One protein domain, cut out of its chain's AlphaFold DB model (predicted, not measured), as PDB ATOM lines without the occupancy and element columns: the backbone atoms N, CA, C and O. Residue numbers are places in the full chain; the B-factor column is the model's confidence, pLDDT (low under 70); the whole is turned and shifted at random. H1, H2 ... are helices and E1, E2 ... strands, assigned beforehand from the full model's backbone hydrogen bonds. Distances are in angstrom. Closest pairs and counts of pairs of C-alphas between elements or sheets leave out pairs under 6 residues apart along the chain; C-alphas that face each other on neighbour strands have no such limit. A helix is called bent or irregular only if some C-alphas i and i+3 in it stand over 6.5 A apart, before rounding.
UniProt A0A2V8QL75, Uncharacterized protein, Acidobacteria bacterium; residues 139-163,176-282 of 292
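AT A GLANCE: This is residues 139 to 163 and 176 to 282 of the 292 residues of an uncharacterized protein of Acidobacteria bacterium (UniProt A0A2V8QL75). A loose, open chain of helices: H1 and H4 meet near their beginnings and run away from each other, while H4 and H5 make a narrow V from their beginnings. E1 lies near the middle, H2 and H3 to one side, H6 far out; residues 153 to 162 of H1 stick out, and the long link 233 to 251 leads back from H4 to H5. The printed part has 132 residues, in the order H1, H2, H3, E1, H4, H5, H6, mostly helix; the radius of gyration of the C-alphas is 17.8 A and the spans are 50 by 40 by 28 A.

HOW THE PARTS SIT: H1, residues 142 to 162, touches H4, residues 215 to 232, with residues 144 to 148 alone, at a shallow tilt of 28 degrees, opposite ways; the closest C-alphas, of Gln 144 and Leu 217, are 6.5 A apart. H5, residues 252 to 261, touches H4 at residues 215 to 219 alone, the same way at a shallow tilt of 33 degrees, only just short of steep; the closest C-alphas, of Tyr 215 and His 253, are 4.7 A apart. E1, residues 204 to 207, pairs with no named strand, but residues 139 to 140 pair antiparallel with its residues 204 to 205. H3, residues 188 to 202, is close but not clearly touching H1: the C-alphas of Arg 142 and Pro 199 are 7.9 A apart. H2, residues 176 to 180, and H6, residues 272 to 280, touch no helix. Every O i to N i+4 pair is within hydrogen-bond range in H1, H4, H5 and H6, against 9 of 11 in H3 and 0 of 1 in H2, where 2 of 2 O i to N i+3 pairs are.

IN THESE COORDINATES: H1 begins at C-alpha 142 (-25.116, 14.775, -20.311) and is 30.3 A long; H4 is 25.7 A, H3 20.3 A, H5 14.2 A. H3 is only just irregular: C-alphas 195 and 198 are 6.7 A apart. H6 ends at C-alpha 280 (5.775, 24.743, 3.371).

THE WHOLE: The two farthest C-alphas, of Ala 161 and Arg 281, are 55.6 A apart. Residues 164 to 175 are not printed, and C-alphas 163 and 176 are 20.4 A apart across the cut. The link from H4 to H5 is long. Residues 159 to 163 and 176 to 203 have pLDDT under 70.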
ATOM      1  N   TYR A 139     -18.228  19.256 -13.740       89.25
ATOM      2  CA  TYR A 139     -19.501  19.124 -14.430       89.25
ATOM      3  C   TYR A 139     -19.387  18.053 -15.515       89.25
ATOM      4  O   TYR A 139     -18.695  18.238 -16.517       89.25
ATOM      5  N   GLY A 140     -20.056  16.920 -15.295       86.31
ATOM      6  CA  GLY A 140     -20.092  15.805 -16.236       86.31
ATOM      7  C   GLY A 140     -21.004  16.086 -17.430       86.31
ATOM      8  O   GLY A 140     -22.058  16.724 -17.306       86.31
ATOM      9  N   SER A 141     -20.626  15.575 -18.601       86.81
ATOM     10  CA  SER A 141     -21.428  15.698 -19.813       86.81
ATOM     11  C   SER A 141     -22.730  14.907 -19.695       86.81
ATOM     12  O   SER A 141     -22.815  13.860 -19.042       86.81
ATOM     13  N   ARG A 142     -23.781  15.394 -20.365       78.31
ATOM     14  CA  ARG A 142     -25.116  14.775 -20.311       78.31
ATOM     15  C   ARG A 142     -25.096  13.329 -20.800       78.31
ATOM     16  O   ARG A 142     -25.662  12.456 -20.149       78.31
ATOM     17  N   ARG A 143     -24.420  13.078 -21.929       80.94
ATOM     18  CA  ARG A 143     -24.333  11.748 -22.548       80.94
ATOM     19  C   ARG A 143     -23.701  10.748 -21.590       80.94
ATOM     20  O   ARG A 143     -24.240   9.663 -21.401       80.94
ATOM     21  N   GLN A 144     -22.586  11.126 -20.977       83.25
ATOM     22  CA  GLN A 144     -21.863  10.244 -20.073       83.25
ATOM     23  C   GLN A 144     -22.586  10.036 -18.754       83.25
ATOM     24  O   GLN A 144     -22.725   8.901 -18.311       83.25
ATOM     25  N   THR A 145     -23.150  11.100 -18.188       78.06
ATOM     26  CA  THR A 145     -23.982  11.004 -16.987       78.06
ATOM     27  C   THR A 145     -25.166  10.063 -17.214       78.06
ATOM     28  O   THR A 145     -25.426   9.193 -16.386       78.06
ATOM     29  N   PHE A 146     -25.868  10.189 -18.344       78.31
ATOM     30  CA  PHE A 146     -26.984   9.308 -18.688       78.31
ATOM     31  C   PHE A 146     -26.536   7.850 -18.847       78.31
ATOM     32  O   PHE A 146     -27.126   6.957 -18.241       78.31
ATOM     33  N   GLN A 147     -25.459   7.605 -19.602       80.75
ATOM     34  CA  GLN A 147     -24.899   6.262 -19.781       80.75
ATOM     35  C   GLN A 147     -24.477   5.628 -18.452       80.75
ATOM     36  O   GLN A 147     -24.770   4.459 -18.215       80.75
ATOM     37  N   HIS A 148     -23.840   6.400 -17.573       81.25
ATOM     38  CA  HIS A 148     -23.460   5.963 -16.236       81.25
ATOM     39  C   HIS A 148     -24.682   5.516 -15.417       81.25
ATOM     40  O   HIS A 148     -24.698   4.418 -14.862       81.25
ATOM     41  N   HIS A 149     -25.751   6.321 -15.405       79.88
ATOM     42  CA  HIS A 149     -26.979   5.983 -14.678       79.88
ATOM     43  C   HIS A 149     -27.655   4.736 -15.252       79.88
ATOM     44  O   HIS A 149     -28.062   3.859 -14.490       79.88
ATOM     45  N   ALA A 150     -27.722   4.617 -16.580       77.25
ATOM     46  CA  ALA A 150     -28.264   3.433 -17.236       77.25
ATOM     47  C   ALA A 150     -27.479   2.166 -16.851       77.25
ATOM     48  O   ALA A 150     -28.088   1.160 -16.488       77.25
ATOM     49  N   ARG A 151     -26.137   2.217 -16.851       80.88
ATOM     50  CA  ARG A 151     -25.283   1.096 -16.414       80.88
ATOM     51  C   ARG A 151     -25.537   0.719 -14.957       80.88
ATOM     52  O   ARG A 151     -25.695  -0.464 -14.672       80.88
ATOM     53  N   LYS A 152     -25.635   1.703 -14.056       79.50
ATOM     54  CA  LYS A 152     -25.905   1.469 -12.627       79.50
ATOM     55  C   LYS A 152     -27.255   0.777 -12.408       79.50
ATOM     56  O   LYS A 152     -27.329  -0.189 -11.654       79.50
ATOM     57  N   VAL A 153     -28.305   1.213 -13.111       79.19
ATOM     58  CA  VAL A 153     -29.641   0.590 -13.045       79.19
ATOM     59  C   VAL A 153     -29.622  -0.835 -13.601       79.19
ATOM     60  O   VAL A 153     -30.134  -1.748 -12.953       79.19
ATOM     61  N   MET A 154     -29.000  -1.054 -14.763       76.00
ATOM     62  CA  MET A 154     -28.875  -2.396 -15.346       76.00
ATOM     63  C   MET A 154     -28.079  -3.343 -14.441       76.00
ATOM     64  O   MET A 154     -28.479  -4.492 -14.262       76.00
ATOM     65  N   GLY A 155     -26.990  -2.867 -13.830       77.44
ATOM     66  CA  GLY A 155     -26.203  -3.632 -12.862       77.44
ATOM     67  C   GLY A 155     -27.018  -4.020 -11.628       77.44
ATOM     68  O   GLY A 155     -27.026  -5.187 -11.242       77.44
ATOM     69  N   ALA A 156     -27.785  -3.080 -11.064       75.31
ATOM     70  CA  ALA A 156     -28.665  -3.348  -9.929       75.31
ATOM     71  C   ALA A 156     -29.744  -4.395 -10.264       75.31
ATOM     72  O   ALA A 156     -29.964  -5.325  -9.487       75.31
ATOM     73  N   LEU A 157     -30.375  -4.300 -11.438       73.19
ATOM     74  CA  LEU A 157     -31.353  -5.291 -11.905       73.19
ATOM     75  C   LEU A 157     -30.722  -6.673 -12.106       73.19
ATOM     76  O   LEU A 157     -31.291  -7.671 -11.668       73.19
ATOM     77  N   LYS A 158     -29.528  -6.733 -12.707       71.44
ATOM     78  CA  LYS A 158     -28.790  -7.985 -12.906       71.44
ATOM     79  C   LYS A 158     -28.404  -8.632 -11.574       71.44
ATOM     80  O   LYS A 158     -28.588  -9.832 -11.426       71.44
ATOM     81  N   SER A 159     -27.957  -7.836 -10.598       67.94
ATOM     82  CA  SER A 159     -27.627  -8.322  -9.251       67.94
ATOM     83  C   SER A 159     -28.845  -8.898  -8.521       67.94
ATOM     84  O   SER A 159     -28.750  -9.978  -7.951       67.94
ATOM     85  N   ARG A 160     -30.012  -8.241  -8.632       65.38
ATOM     86  CA  ARG A 160     -31.285  -8.724  -8.074       65.38
ATOM     87  C   ARG A 160     -31.781 -10.005  -8.738       65.38
ATOM     88  O   ARG A 160     -32.385 -10.830  -8.068       65.38
ATOM     89  N   ALA A 161     -31.541 -10.162 -10.039       59.34
ATOM     90  CA  ALA A 161     -31.883 -11.380 -10.768       59.34
ATOM     91  C   ALA A 161     -30.948 -12.553 -10.423       59.34
ATOM     92  O   ALA A 161     -31.382 -13.698 -10.466       59.34
ATOM     93  N   SER A 162     -29.685 -12.284 -10.062       55.28
ATOM     94  CA  SER A 162     -28.732 -13.313  -9.620       55.28
ATOM     95  C   SER A 162     -28.836 -13.670  -8.134       55.28
ATOM     96  O   SER A 162     -28.378 -14.733  -7.737       55.28
ATOM     97  N   SER A 163     -29.419 -12.807  -7.300       49.25
ATOM     98  CA  SER A 163     -29.505 -12.997  -5.849       49.25
ATOM     99  C   SER A 163     -30.857 -13.585  -5.424       49.25
ATOM    100  O   SER A 163     -31.604 -12.944  -4.683       49.25
ATOM    101  N   ILE A 176     -30.618   3.272   3.930       27.41
ATOM    102  CA  ILE A 176     -30.668   4.129   5.127       27.41
ATOM    103  C   ILE A 176     -29.918   5.447   4.888       27.41
ATOM    104  O   ILE A 176     -30.456   6.506   5.199       27.41
ATOM    105  N   TYR A 177     -28.759   5.421   4.219       32.84
ATOM    106  CA  TYR A 177     -28.039   6.653   3.884       32.84
ATOM    107  C   TYR A 177     -28.853   7.553   2.945       32.84
ATOM    108  O   TYR A 177     -28.959   8.746   3.190       32.84
ATOM    109  N   GLY A 178     -29.507   7.011   1.911       35.25
ATOM    110  CA  GLY A 178     -30.267   7.820   0.946       35.25
ATOM    111  C   GLY A 178     -31.371   8.700   1.559       35.25
ATOM    112  O   GLY A 178     -31.636   9.785   1.043       35.25
ATOM    113  N   HIS A 179     -31.977   8.274   2.672       37.62
ATOM    114  CA  HIS A 179     -32.964   9.074   3.406       37.62
ATOM    115  C   HIS A 179     -32.335  10.173   4.270       37.62
ATOM    116  O   HIS A 179     -32.956  11.212   4.476       37.62
ATOM    117  N   GLU A 180     -31.105   9.976   4.742       39.06
ATOM    118  CA  GLU A 180     -30.379  10.949   5.568       39.06
ATOM    119  C   GLU A 180     -29.900  12.160   4.759       39.06
ATOM    120  O   GLU A 180     -29.787  13.250   5.309       39.06
ATOM    121  N   TRP A 181     -29.697  11.985   3.448       44.81
ATOM    122  CA  TRP A 181     -29.299  13.042   2.509       44.81
ATOM    123  C   TRP A 181     -30.479  13.697   1.767       44.81
ATOM    124  O   TRP A 181     -30.278  14.535   0.885       44.81
ATOM    125  N   ALA A 182     -31.721  13.316   2.080       48.78
ATOM    126  CA  ALA A 182     -32.900  13.896   1.447       48.78
ATOM    127  C   ALA A 182     -33.104  15.344   1.927       48.78
ATOM    128  O   ALA A 182     -33.211  15.592   3.128       48.78
ATOM    129  N   GLN A 183     -33.160  16.301   0.992       54.50
ATOM    130  CA  GLN A 183     -33.375  17.709   1.333       54.50
ATOM    131  C   GLN A 183     -34.744  17.900   1.995       54.50
ATOM    132  O   GLN A 183     -35.771  17.609   1.370       54.50
ATOM    133  N   ALA A 184     -34.734  18.397   3.233       53.38
ATOM    134  CA  ALA A 184     -35.916  18.484   4.083       53.38
ATOM    135  C   ALA A 184     -36.961  19.483   3.548       53.38
ATOM    136  O   ALA A 184     -38.150  19.184   3.596       53.38
ATOM    137  N   ASP A 185     -36.526  20.586   2.916       50.66
ATOM    138  CA  ASP A 185     -37.401  21.755   2.695       50.66
ATOM    139  C   ASP A 185     -37.400  22.337   1.269       50.66
ATOM    140  O   ASP A 185     -37.921  23.426   1.025       50.66
ATOM    141  N   ALA A 186     -36.838  21.640   0.276       54.84
ATOM    142  CA  ALA A 186     -36.767  22.202  -1.075       54.84
ATOM    143  C   ALA A 186     -38.145  22.274  -1.759       54.84
ATOM    144  O   ALA A 186     -38.825  21.252  -1.965       54.84
ATOM    145  N   THR A 187     -38.522  23.490  -2.168       61.34
ATOM    146  CA  THR A 187     -39.758  23.755  -2.912       61.34
ATOM    147  C   THR A 187     -39.746  23.038  -4.270       61.34
ATOM    148  O   THR A 187     -38.676  22.798  -4.845       61.34
ATOM    149  N   PRO A 188     -40.916  22.700  -4.845       58.88
ATOM    150  CA  PRO A 188     -40.990  22.044  -6.152       58.88
ATOM    151  C   PRO A 188     -40.236  22.804  -7.258       58.88
ATOM    152  O   PRO A 188     -39.538  22.190  -8.059       58.88
ATOM    153  N   MET A 189     -40.301  24.139  -7.251       51.09
ATOM    154  CA  MET A 189     -39.587  25.014  -8.192       51.09
ATOM    155  C   MET A 189     -38.061  24.952  -8.034       51.09
ATOM    156  O   MET A 189     -37.352  24.832  -9.034       51.09
ATOM    157  N   GLN A 190     -37.541  24.967  -6.802       54.16
ATOM    158  CA  GLN A 190     -36.101  24.805  -6.549       54.16
ATOM    159  C   GLN A 190     -35.612  23.424  -6.993       54.16
ATOM    160  O   GLN A 190     -34.592  23.322  -7.671       54.16
ATOM    161  N   LYS A 191     -36.390  22.366  -6.725       58.12
ATOM    162  CA  LYS A 191     -36.083  21.004  -7.192       58.12
ATOM    163  C   LYS A 191     -36.022  20.924  -8.719       58.12
ATOM    164  O   LYS A 191     -35.138  20.256  -9.246       58.12
ATOM    165  N   VAL A 192     -36.924  21.598  -9.435       57.50
ATOM    166  CA  VAL A 192     -36.924  21.642 -10.911       57.50
ATOM    167  C   VAL A 192     -35.731  22.436 -11.450       57.50
ATOM    168  O   VAL A 192     -35.089  22.001 -12.406       57.50
ATOM    169  N   TYR A 193     -35.385  23.563 -10.831       53.72
ATOM    170  CA  TYR A 193     -34.226  24.353 -11.242       53.72
ATOM    171  C   TYR A 193     -32.906  23.591 -11.022       53.72
ATOM    172  O   TYR A 193     -32.116  23.451 -11.955       53.72
ATOM    173  N   GLU A 194     -32.703  23.018  -9.833       54.97
ATOM    174  CA  GLU A 194     -31.488  22.275  -9.465       54.97
ATOM    175  C   GLU A 194     -31.359  20.926 -10.187       54.97
ATOM    176  O   GLU A 194     -30.251  20.531 -10.549       54.97
ATOM    177  N   LYS A 195     -32.468  20.213 -10.437       56.41
ATOM    178  CA  LYS A 195     -32.438  18.893 -11.099       56.41
ATOM    179  C   LYS A 195     -32.657  18.941 -12.610       56.41
ATOM    180  O   LYS A 195     -32.325  17.972 -13.288       56.41
ATOM    181  N   GLY A 196     -33.209  20.030 -13.140       51.28
ATOM    182  CA  GLY A 196     -33.551  20.180 -14.558       51.28
ATOM    183  C   GLY A 196     -32.733  21.257 -15.266       51.28
ATOM    184  O   GLY A 196     -32.023  20.959 -16.223       51.28
ATOM    185  N   VAL A 197     -32.801  22.505 -14.793       54.16
ATOM    186  CA  VAL A 197     -32.253  23.681 -15.500       54.16
ATOM    187  C   VAL A 197     -30.736  23.813 -15.343       54.16
ATOM    188  O   VAL A 197     -30.026  23.995 -16.330       54.16
ATOM    189  N   LEU A 198     -30.211  23.680 -14.125       54.50
ATOM    190  CA  LEU A 198     -28.768  23.720 -13.856       54.50
ATOM    191  C   LEU A 198     -28.007  22.599 -14.593       54.50
ATOM    192  O   LEU A 198     -27.041  22.913 -15.295       54.50
ATOM    193  N   PRO A 199     -28.460  21.328 -14.554       54.28
ATOM    194  CA  PRO A 199     -27.863  20.247 -15.338       54.28
ATOM    195  C   PRO A 199     -27.982  20.453 -16.850       54.28
ATOM    196  O   PRO A 199     -27.114  20.018 -17.611       54.28
ATOM    197  N   TYR A 200     -29.043  21.132 -17.295       51.53
ATOM    198  CA  TYR A 200     -29.200  21.529 -18.686       51.53
ATOM    199  C   TYR A 200     -28.137  22.574 -19.073       51.53
ATOM    200  O   TYR A 200     -27.402  22.363 -20.032       51.53
ATOM    201  N   LEU A 201     -27.969  23.658 -18.323       48.75
ATOM    202  CA  LEU A 201     -27.060  24.742 -18.715       48.75
ATOM    203  C   LEU A 201     -25.574  24.433 -18.475       48.75
ATOM    204  O   LEU A 201     -24.739  24.834 -19.281       48.75
ATOM    205  N   LYS A 202     -25.233  23.728 -17.390       55.09
ATOM    206  CA  LYS A 202     -23.840  23.557 -16.939       55.09
ATOM    207  C   LYS A 202     -23.318  22.118 -17.008       55.09
ATOM    208  O   LYS A 202     -22.135  21.908 -16.787       55.09
ATOM    209  N   GLY A 203     -24.156  21.135 -17.345       63.16
ATOM    210  CA  GLY A 203     -23.853  19.720 -17.093       63.16
ATOM    211  C   GLY A 203     -24.158  19.345 -15.641       63.16
ATOM    212  O   GLY A 203     -24.512  20.200 -14.828       63.16
ATOM    213  N   ARG A 204     -24.077  18.058 -15.291       77.19
ATOM    214  CA  ARG A 204     -24.403  17.626 -13.923       77.19
ATOM    215  C   ARG A 204     -23.202  17.857 -13.013       77.19
ATOM    216  O   ARG A 204     -22.125  17.352 -13.312       77.19
ATOM    217  N   HIS A 205     -23.405  18.589 -11.918       86.56
ATOM    218  CA  HIS A 205     -22.402  18.730 -10.860       86.56
ATOM    219  C   HIS A 205     -22.120  17.363 -10.231       86.56
ATOM    220  O   HIS A 205     -23.050  16.622  -9.892       86.56
ATOM    221  N   LEU A 206     -20.842  17.011 -10.162       89.94
ATOM    222  CA  LEU A 206     -20.339  15.759  -9.622       89.94
ATOM    223  C   LEU A 206     -19.145  16.062  -8.720       89.94
ATOM    224  O   LEU A 206     -18.216  16.770  -9.113       89.94
ATOM    225  N   ILE A 207     -19.157  15.478  -7.528       92.94
ATOM    226  CA  ILE A 207     -17.985  15.420  -6.656       92.94
ATOM    227  C   ILE A 207     -17.047  14.356  -7.224       92.94
ATOM    228  O   ILE A 207     -17.501  13.322  -7.722       92.94
ATOM    229  N   SER A 208     -15.742  14.600  -7.164       95.94
ATOM    230  CA  SER A 208     -14.725  13.645  -7.601       95.94
ATOM    231  C   SER A 208     -14.522  12.494  -6.610       95.94
ATOM    232  O   SER A 208     -13.403  12.246  -6.168       95.94
ATOM    233  N   ASP A 209     -15.605  11.790  -6.280       94.25
ATOM    234  CA  ASP A 209     -15.587  10.529  -5.539       94.25
ATOM    235  C   ASP A 209     -15.448   9.361  -6.521       94.25
ATOM    236  O   ASP A 209     -16.391   9.008  -7.233       94.25
ATOM    237  N   LEU A 210     -14.263   8.754  -6.562       94.81
ATOM    238  CA  LEU A 210     -13.931   7.667  -7.478       94.81
ATOM    239  C   LEU A 210     -14.834   6.439  -7.298       94.81
ATOM    240  O   LEU A 210     -15.016   5.698  -8.262       94.81
ATOM    241  N   ALA A 211     -15.458   6.249  -6.133       90.56
ATOM    242  CA  ALA A 211     -16.396   5.150  -5.928       90.56
ATOM    243  C   ALA A 211     -17.749   5.367  -6.617       90.56
ATOM    244  O   ALA A 211     -18.479   4.413  -6.879       90.56
ATOM    245  N   GLN A 212     -18.081   6.615  -6.955       87.75
ATOM    246  CA  GLN A 212     -19.343   6.978  -7.600       87.75
ATOM    247  C   GLN A 212     -19.206   7.218  -9.106       87.75
ATOM    248  O   GLN A 212     -20.205   7.486  -9.775       87.75
ATOM    249  N   LEU A 213     -17.996   7.131  -9.659       90.19
ATOM    250  CA  LEU A 213     -17.729   7.411 -11.066       90.19
ATOM    251  C   LEU A 213     -17.387   6.121 -11.811       90.19
ATOM    252  O   LEU A 213     -16.698   5.248 -11.296       90.19
ATOM    253  N   ASP A 214     -17.837   6.011 -13.061       92.81
ATOM    254  CA  ASP A 214     -17.256   5.026 -13.971       92.81
ATOM    255  C   ASP A 214     -15.999   5.595 -14.640       92.81
ATOM    256  O   ASP A 214     -15.766   6.807 -14.644       92.81
ATOM    257  N   TYR A 215     -15.193   4.718 -15.247       95.19
ATOM    258  CA  TYR A 215     -13.949   5.112 -15.920       95.19
ATOM    259  C   TYR A 215     -14.145   6.296 -16.875       95.19
ATOM    260  O   TYR A 215     -13.276   7.154 -16.994       95.19
ATOM    261  N   SER A 216     -15.290   6.354 -17.554       94.69
ATOM    262  CA  SER A 216     -15.573   7.335 -18.591       94.69
ATOM    263  C   SER A 216     -15.891   8.718 -18.002       94.69
ATOM    264  O   SER A 216     -15.416   9.725 -18.526       94.69
ATOM    265  N   LEU A 217     -16.582   8.783 -16.860       94.38
ATOM    266  CA  LEU A 217     -16.721  10.019 -16.083       94.38
ATOM    267  C   LEU A 217     -15.397  10.455 -15.442       94.38
ATOM    268  O   LEU A 217     -15.097  11.647 -15.429       94.38
ATOM    269  N   MET A 218     -14.563   9.515 -14.990       97.12
ATOM    270  CA  MET A 218     -13.226   9.846 -14.480       97.12
ATOM    271  C   MET A 218     -12.325  10.475 -15.565       97.12
ATOM    272  O   MET A 218     -11.482  11.317 -15.257       97.12
ATOM    273  N   ARG A 219     -12.523  10.132 -16.852       97.50
ATOM    274  CA  ARG A 219     -11.893  10.842 -17.986       97.50
ATOM    275  C   ARG A 219     -12.293  12.308 -18.030       97.50
ATOM    276  O   ARG A 219     -11.431  13.177 -18.107       97.50
ATOM    277  N   GLU A 220     -13.601  12.564 -18.004       96.38
ATOM    278  CA  GLU A 220     -14.143  13.919 -18.104       96.38
ATOM    279  C   GLU A 220     -13.719  14.775 -16.919       96.38
ATOM    280  O   GLU A 220     -13.419  15.954 -17.091       96.38
ATOM    281  N   MET A 221     -13.631  14.168 -15.737       97.62
ATOM    282  CA  MET A 221     -13.073  14.788 -14.545       97.62
ATOM    283  C   MET A 221     -11.637  15.275 -14.787       97.62
ATOM    284  O   MET A 221     -11.362  16.454 -14.573       97.62
ATOM    285  N   LEU A 222     -10.731  14.422 -15.288       98.06
ATOM    286  CA  LEU A 222      -9.351  14.835 -15.588       98.06
ATOM    287  C   LEU A 222      -9.281  15.908 -16.682       98.06
ATOM    288  O   LEU A 222      -8.497  16.850 -16.576       98.06
ATOM    289  N   ASP A 223     -10.114  15.811 -17.716       97.31
ATOM    290  CA  ASP A 223     -10.169  16.832 -18.766       97.31
ATOM    291  C   ASP A 223     -10.705  18.173 -18.236       97.31
ATOM    292  O   ASP A 223     -10.239  19.235 -18.655       97.31
ATOM    293  N   SER A 224     -11.651  18.138 -17.292       97.38
ATOM    294  CA  SER A 224     -12.154  19.316 -16.578       97.38
ATOM    295  C   SER A 224     -11.065  19.949 -15.711       97.38
ATOM    296  O   SER A 224     -10.825  21.151 -15.837       97.38
ATOM    297  N   ILE A 225     -10.338  19.145 -14.927       97.94
ATOM    298  CA  ILE A 225      -9.187  19.594 -14.129       97.94
ATOM    299  C   ILE A 225      -8.171  20.299 -15.032       97.94
ATOM    300  O   ILE A 225      -7.849  21.458 -14.802       97.94
ATOM    301  N   ARG A 226      -7.739  19.662 -16.127       97.56
ATOM    302  CA  ARG A 226      -6.775  20.247 -17.078       97.56
ATOM    303  C   ARG A 226      -7.248  21.571 -17.677       97.56
ATOM    304  O   ARG A 226      -6.438  22.465 -17.912       97.56
ATOM    305  N   LYS A 227      -8.550  21.716 -17.952       97.00
ATOM    306  CA  LYS A 227      -9.135  22.987 -18.413       97.00
ATOM    307  C   LYS A 227      -9.051  24.063 -17.332       97.00
ATOM    308  O   LYS A 227      -8.655  25.180 -17.651       97.00
ATOM    309  N   ARG A 228      -9.379  23.726 -16.080       97.12
ATOM    310  CA  ARG A 228      -9.290  24.653 -14.942       97.12
ATOM    311  C   ARG A 228      -7.842  25.057 -14.649       97.12
ATOM    312  O   ARG A 228      -7.609  26.240 -14.454       97.12
ATOM    313  N   VAL A 229      -6.866  24.142 -14.746       97.00
ATOM    314  CA  VAL A 229      -5.423  24.465 -14.634       97.00
ATOM    315  C   VAL A 229      -5.023  25.541 -15.641       97.00
ATOM    316  O   VAL A 229      -4.450  26.558 -15.261       97.00
ATOM    317  N   ARG A 230      -5.379  25.356 -16.921       96.31
ATOM    318  CA  ARG A 230      -5.086  26.346 -17.971       96.31
ATOM    319  C   ARG A 230      -5.765  27.690 -17.717       96.31
ATOM    320  O   ARG A 230      -5.145  28.720 -17.940       96.31
ATOM    321  N   ALA A 231      -7.019  27.676 -17.264       96.75
ATOM    322  CA  ALA A 231      -7.773  28.894 -16.969       96.75
ATOM    323  C   ALA A 231      -7.217  29.654 -15.755       96.75
ATOM    324  O   ALA A 231      -7.191  30.877 -15.770       96.75
ATOM    325  N   ALA A 232      -6.743  28.934 -14.735       95.19
ATOM    326  CA  ALA A 232      -6.109  29.509 -13.553       95.19
ATOM    327  C   ALA A 232      -4.669  29.988 -13.811       95.19
ATOM    328  O   ALA A 232      -4.092  30.644 -12.953       95.19
ATOM    329  N   GLN A 233      -4.084  29.649 -14.969       94.94
ATOM    330  CA  GLN A 233      -2.713  30.006 -15.354       94.94
ATOM    331  C   GLN A 233      -1.658  29.594 -14.311       94.94
ATOM    332  O   GLN A 233      -0.639  30.258 -14.139       94.94
ATOM    333  N   VAL A 234      -1.893  28.470 -13.629       93.31
ATOM    334  CA  VAL A 234      -0.958  27.897 -12.655       93.31
ATOM    335  C   VAL A 234      -0.107  26.815 -13.307       93.31
ATOM    336  O   VAL A 234      -0.612  25.981 -14.059       93.31
ATOM    337  N   GLU A 235       1.187  26.799 -12.995       92.56
ATOM    338  CA  GLU A 235       2.101  25.749 -13.462       92.56
ATOM    339  C   GLU A 235       1.756  24.393 -12.829       92.56
ATOM    340  O   GLU A 235       1.803  23.349 -13.479       92.56
ATOM    341  N   LYS A 236       1.387  24.413 -11.544       95.00
ATOM    342  CA  LYS A 236       1.117  23.221 -10.747       95.00
ATOM    343  C   LYS A 236       0.020  23.495  -9.724       95.00
ATOM    344  O   LYS A 236       0.018  24.539  -9.077       95.00
ATOM    345  N   VAL A 237      -0.874  22.527  -9.540       97.25
ATOM    346  CA  VAL A 237      -1.947  22.573  -8.541       97.25
ATOM    347  C   VAL A 237      -2.122  21.188  -7.904       97.25
ATOM    348  O   VAL A 237      -2.087  20.187  -8.625       97.25
ATOM    349  N   PRO A 238      -2.281  21.084  -6.574       98.00
ATOM    350  CA  PRO A 238      -2.676  19.836  -5.940       98.00
ATOM    351  C   PRO A 238      -4.175  19.607  -6.163       98.00
ATOM    352  O   PRO A 238      -4.981  20.513  -5.978       98.00
ATOM    353  N   ILE A 239      -4.553  18.388  -6.545       98.06
ATOM    354  CA  ILE A 239      -5.952  18.011  -6.766       98.06
ATOM    355  C   ILE A 239      -6.335  16.930  -5.764       98.06
ATOM    356  O   ILE A 239      -5.733  15.855  -5.747       98.06
ATOM    357  N   ILE A 240      -7.355  17.206  -4.954       98.06
ATOM    358  CA  ILE A 240      -7.894  16.253  -3.985       98.06
ATOM    359  C   ILE A 240      -9.069  15.506  -4.622       98.06
ATOM    360  O   ILE A 240     -10.049  16.116  -5.053       98.06
ATOM    361  N   LEU A 241      -8.952  14.181  -4.685       97.00
ATOM    362  CA  LEU A 241     -10.003  13.258  -5.109       97.00
ATOM    363  C   LEU A 241     -10.414  12.406  -3.911       97.00
ATOM    364  O   LEU A 241      -9.586  12.091  -3.055       97.00
ATOM    365  N   GLU A 242     -11.675  12.005  -3.870       94.06
ATOM    366  CA  GLU A 242     -12.199  11.166  -2.799       94.06
ATOM    367  C   GLU A 242     -12.426   9.745  -3.276       94.06
ATOM    368  O   GLU A 242     -12.532   9.481  -4.473       94.06
ATOM    369  N   ASN A 243     -12.521   8.824  -2.327       92.81
ATOM    370  CA  ASN A 243     -12.937   7.466  -2.611       92.81
ATOM    371  C   ASN A 243     -13.494   6.819  -1.345       92.81
ATOM    372  O   ASN A 243     -12.854   6.858  -0.291       92.81
ATOM    373  N   HIS A 244     -14.640   6.158  -1.464       89.94
ATOM    374  CA  HIS A 244     -15.237   5.384  -0.382       89.94
ATOM    375  C   HIS A 244     -15.210   3.895  -0.722       89.94
ATOM    376  O   HIS A 244     -16.003   3.407  -1.519       89.94
ATOM    377  N   THR A 245     -14.313   3.139  -0.085       86.69
ATOM    378  CA  THR A 245     -14.131   1.704  -0.374       86.69
ATOM    379  C   THR A 245     -15.396   0.875  -0.153       86.69
ATOM    380  O   THR A 245     -15.629  -0.077  -0.887       86.69
ATOM    381  N   LYS A 246     -16.244   1.270   0.805       85.25
ATOM    382  CA  LYS A 246     -17.550   0.644   1.069       85.25
ATOM    383  C   LYS A 246     -18.546   0.754  -0.095       85.25
ATOM    384  O   LYS A 246     -19.477  -0.041  -0.161       85.25
ATOM    385  N   ASP A 247     -18.339   1.718  -0.989       82.38
ATOM    386  CA  ASP A 247     -19.209   1.989  -2.134       82.38
ATOM    387  C   ASP A 247     -18.636   1.414  -3.444       82.38
ATOM    388  O   ASP A 247     -19.247   1.537  -4.507       82.38
ATOM    389  N   LEU A 248     -17.467   0.758  -3.383       85.00
ATOM    390  CA  LEU A 248     -16.859   0.083  -4.524       85.00
ATOM    391  C   LEU A 248     -17.429  -1.320  -4.705       85.00
ATOM    392  O   LEU A 248     -17.197  -2.219  -3.901       85.00
ATOM    393  N   HIS A 249     -18.128  -1.510  -5.821       80.69
ATOM    394  CA  HIS A 249     -18.660  -2.812  -6.231       80.69
ATOM    395  C   HIS A 249     -17.957  -3.386  -7.469       80.69
ATOM    396  O   HIS A 249     -17.952  -4.598  -7.662       80.69
ATOM    397  N   ASP A 250     -17.364  -2.526  -8.300       84.12
ATOM    398  CA  ASP A 250     -16.643  -2.903  -9.517       84.12
ATOM    399  C   ASP A 250     -15.305  -2.155  -9.579       84.12
ATOM    400  O   ASP A 250     -15.246  -0.956  -9.862       84.12
ATOM    401  N   PHE A 251     -14.220  -2.881  -9.311       91.56
ATOM    402  CA  PHE A 251     -12.865  -2.333  -9.312       91.56
ATOM    403  C   PHE A 251     -12.328  -2.052 -10.721       91.56
ATOM    404  O   PHE A 251     -11.405  -1.246 -10.860       91.56
ATOM    405  N   SER A 252     -12.925  -2.620 -11.777       94.31
ATOM    406  CA  SER A 252     -12.409  -2.500 -13.147       94.31
ATOM    407  C   SER A 252     -12.359  -1.047 -13.635       94.31
ATOM    408  O   SER A 252     -11.489  -0.661 -14.422       94.31
ATOM    409  N   HIS A 253     -13.271  -0.198 -13.150       94.12
ATOM    410  CA  HIS A 253     -13.265   1.230 -13.450       94.12
ATOM    411  C   HIS A 253     -12.060   1.950 -12.836       94.12
ATOM    412  O   HIS A 253     -11.401   2.723 -13.539       94.12
ATOM    413  N   ILE A 254     -11.745   1.660 -11.570       94.31
ATOM    414  CA  ILE A 254     -10.593   2.235 -10.870       94.31
ATOM    415  C   ILE A 254      -9.288   1.720 -11.466       94.31
ATOM    416  O   ILE A 254      -8.394   2.517 -11.728       94.31
ATOM    417  N   GLU A 255      -9.177   0.424 -11.746       96.12
ATOM    418  CA  GLU A 255      -7.964  -0.157 -12.336       96.12
ATOM    419  C   GLU A 255      -7.627   0.503 -13.675       96.12
ATOM    420  O   GLU A 255      -6.502   0.955 -13.899       96.12
ATOM    421  N   ARG A 256      -8.626   0.656 -14.553       97.69
ATOM    422  CA  ARG A 256      -8.456   1.367 -15.827       97.69
ATOM    423  C   ARG A 256      -8.059   2.826 -15.619       97.69
ATOM    424  O   ARG A 256      -7.247   3.348 -16.384       97.69
ATOM    425  N   PHE A 257      -8.632   3.485 -14.614       97.19
ATOM    426  CA  PHE A 257      -8.312   4.869 -14.288       97.19
ATOM    427  C   PHE A 257      -6.871   5.028 -13.807       97.19
ATOM    428  O   PHE A 257      -6.144   5.845 -14.365       97.19
ATOM    429  N   VAL A 258      -6.432   4.197 -12.862       96.25
ATOM    430  CA  VAL A 258      -5.053   4.174 -12.355       96.25
ATOM    431  C   VAL A 258      -4.071   3.872 -13.484       96.25
ATOM    432  O   VAL A 258      -3.085   4.590 -13.646       96.25
ATOM    433  N   MET A 259      -4.371   2.891 -14.342       97.44
ATOM    434  CA  MET A 259      -3.547   2.587 -15.515       97.44
ATOM    435  C   MET A 259      -3.428   3.774 -16.469       97.44
ATOM    436  O   MET A 259      -2.353   4.014 -17.019       97.44
ATOM    437  N   TYR A 260      -4.502   4.537 -16.670       97.50
ATOM    438  CA  TYR A 260      -4.415   5.751 -17.465       97.50
ATOM    439  C   TYR A 260      -3.585   6.843 -16.778       97.50
ATOM    440  O   TYR A 260      -2.717   7.429 -17.421       97.50
ATOM    441  N   VAL A 261      -3.836   7.110 -15.493       97.50
ATOM    442  CA  VAL A 261      -3.121   8.138 -14.719       97.50
ATOM    443  C   VAL A 261      -1.623   7.844 -14.674       97.50
ATOM    444  O   VAL A 261      -0.830   8.751 -14.892       97.50
ATOM    445  N   SER A 262      -1.226   6.578 -14.513       96.94
ATOM    446  CA  SER A 262       0.186   6.162 -14.494       96.94
ATOM    447  C   SER A 262       0.960   6.484 -15.780       96.94
ATOM    448  O   SER A 262       2.185   6.548 -15.764       96.94
ATOM    449  N   LYS A 263       0.254   6.685 -16.902       97.12
ATOM    450  CA  LYS A 263       0.832   7.011 -18.214       97.12
ATOM    451  C   LYS A 263       0.746   8.501 -18.550       97.12
ATOM    452  O   LYS A 263       1.232   8.912 -19.602       97.12
ATOM    453  N   ALA A 264       0.078   9.301 -17.722       97.19
ATOM    454  CA  ALA A 264      -0.116  10.720 -17.971       97.19
ATOM    455  C   ALA A 264       1.134  11.508 -17.549       97.19
ATOM    456  O   ALA A 264       1.487  11.535 -16.376       97.19
ATOM    457  N   ALA A 265       1.790  12.173 -18.503       96.44
ATOM    458  CA  ALA A 265       3.005  12.952 -18.240       96.44
ATOM    459  C   ALA A 265       2.753  14.222 -17.403       96.44
ATOM    460  O   ALA A 265       3.675  14.759 -16.798       96.44
ATOM    461  N   ASP A 266       1.509  14.704 -17.375       96.62
ATOM    462  CA  ASP A 266       1.077  15.914 -16.674       96.62
ATOM    463  C   ASP A 266       0.516  15.645 -15.265       96.62
ATOM    464  O   ASP A 266       0.064  16.575 -14.600       96.62
ATOM    465  N   ILE A 267       0.513  14.388 -14.804       97.50
ATOM    466  CA  ILE A 267      -0.073  13.994 -13.517       97.50
ATOM    467  C   ILE A 267       0.968  13.265 -12.672       97.50
ATOM    468  O   ILE A 267       1.601  12.312 -13.119       97.50
ATOM    469  N   LYS A 268       1.092  13.673 -11.406       96.94
ATOM    470  CA  LYS A 268       1.883  12.972 -10.393       96.94
ATOM    471  C   LYS A 268       0.985  12.601  -9.216       96.94
ATOM    472  O   LYS A 268       0.406  13.481  -8.584       96.94
ATOM    473  N   CYS A 269       0.892  11.311  -8.902       97.06
ATOM    474  CA  CYS A 269       0.281  10.853  -7.655       97.06
ATOM    475  C   CYS A 269       1.265  11.083  -6.505       97.06
ATOM    476  O   CYS A 269       2.411  10.642  -6.576       97.06
ATOM    477  N   VAL A 270       0.817  11.788  -5.471       97.25
ATOM    478  CA  VAL A 270       1.618  12.148  -4.296       97.25
ATOM    479  C   VAL A 270       0.813  11.917  -3.028       97.25
ATOM    480  O   VAL A 270      -0.419  11.882  -3.047       97.25
ATOM    481  N   THR A 271       1.513  11.768  -1.915       97.19
ATOM    482  CA  THR A 271       0.909  11.701  -0.586       97.19
ATOM    483  C   THR A 271       0.493  13.088  -0.088       97.19
ATOM    484  O   THR A 271       1.013  14.119  -0.518       97.19
ATOM    485  N   LEU A 272      -0.413  13.131   0.892       97.75
ATOM    486  CA  LEU A 272      -0.779  14.383   1.566       97.75
ATOM    487  C   LEU A 272       0.416  15.000   2.321       97.75
ATOM    488  O   LEU A 272       0.486  16.218   2.446       97.75
ATOM    489  N   SER A 273       1.371  14.179   2.776       97.44
ATOM    490  CA  SER A 273       2.618  14.644   3.396       97.44
ATOM    491  C   SER A 273       3.535  15.349   2.396       97.44
ATOM    492  O   SER A 273       4.112  16.383   2.721       97.44
ATOM    493  N   GLU A 274       3.638  14.842   1.162       98.12
ATOM    494  CA  GLU A 274       4.359  15.530   0.084       98.12
ATOM    495  C   GLU A 274       3.695  16.863  -0.281       98.12
ATOM    496  O   GLU A 274       4.401  17.854  -0.451       98.12
ATOM    497  N   ILE A 275       2.357  16.916  -0.341       98.44
ATOM    498  CA  ILE A 275       1.625  18.173  -0.576       98.44
ATOM    499  C   ILE A 275       1.917  19.185   0.537       98.44
ATOM    500  O   ILE A 275       2.239  20.330   0.233       98.44
ATOM    501  N   ALA A 276       1.855  18.771   1.808       98.38
ATOM    502  CA  ALA A 276       2.182  19.640   2.940       98.38
ATOM    503  C   ALA A 276       3.617  20.185   2.849       98.38
ATOM    504  O   ALA A 276       3.825  21.390   2.971       98.38
ATOM    505  N   ALA A 277       4.595  19.323   2.555       98.00
ATOM    506  CA  ALA A 277       5.987  19.739   2.403       98.00
ATOM    507  C   ALA A 277       6.187  20.702   1.219       98.00
ATOM    508  O   ALA A 277       7.020  21.605   1.282       98.00
ATOM    509  N   ASP A 278       5.449  20.519   0.122       97.94
ATOM    510  CA  ASP A 278       5.495  21.409  -1.038       97.94
ATOM    511  C   ASP A 278       4.826  22.766  -0.754       97.94
ATOM    512  O   ASP A 278       5.329  23.784  -1.228       97.94
ATOM    513  N   ILE A 279       3.769  22.807   0.068       98.00
ATOM    514  CA  ILE A 279       3.179  24.050   0.599       98.00
ATOM    515  C   ILE A 279       4.200  24.801   1.459       98.00
ATOM    516  O   ILE A 279       4.485  25.965   1.188       98.00
ATOM    517  N   GLU A 280       4.799  24.136   2.451       96.69
ATOM    518  CA  GLU A 280       5.775  24.743   3.371       96.69
ATOM    519  C   GLU A 280       7.023  25.269   2.637       96.69
ATOM    520  O   GLU A 280       7.637  26.246   3.060       96.69
ATOM    521  N   ARG A 281       7.389  24.652   1.505       97.50
ATOM    522  CA  ARG A 281       8.503  25.077   0.637       97.50
ATOM    523  C   ARG A 281       8.113  26.118  -0.418       97.50
ATOM    524  O   ARG A 281       8.959  26.464  -1.239       97.50
ATOM    525  N   GLY A 282       6.856  26.566  -0.455       95.94
ATOM    526  CA  GLY A 282       6.376  27.550  -1.430       95.94
ATOM    527  C   GLY A 282       6.342  27.044  -2.876       95.94
ATOM    528  O   GLY A 282       6.496  27.827  -3.808       95.94
TER     529      GLY A 282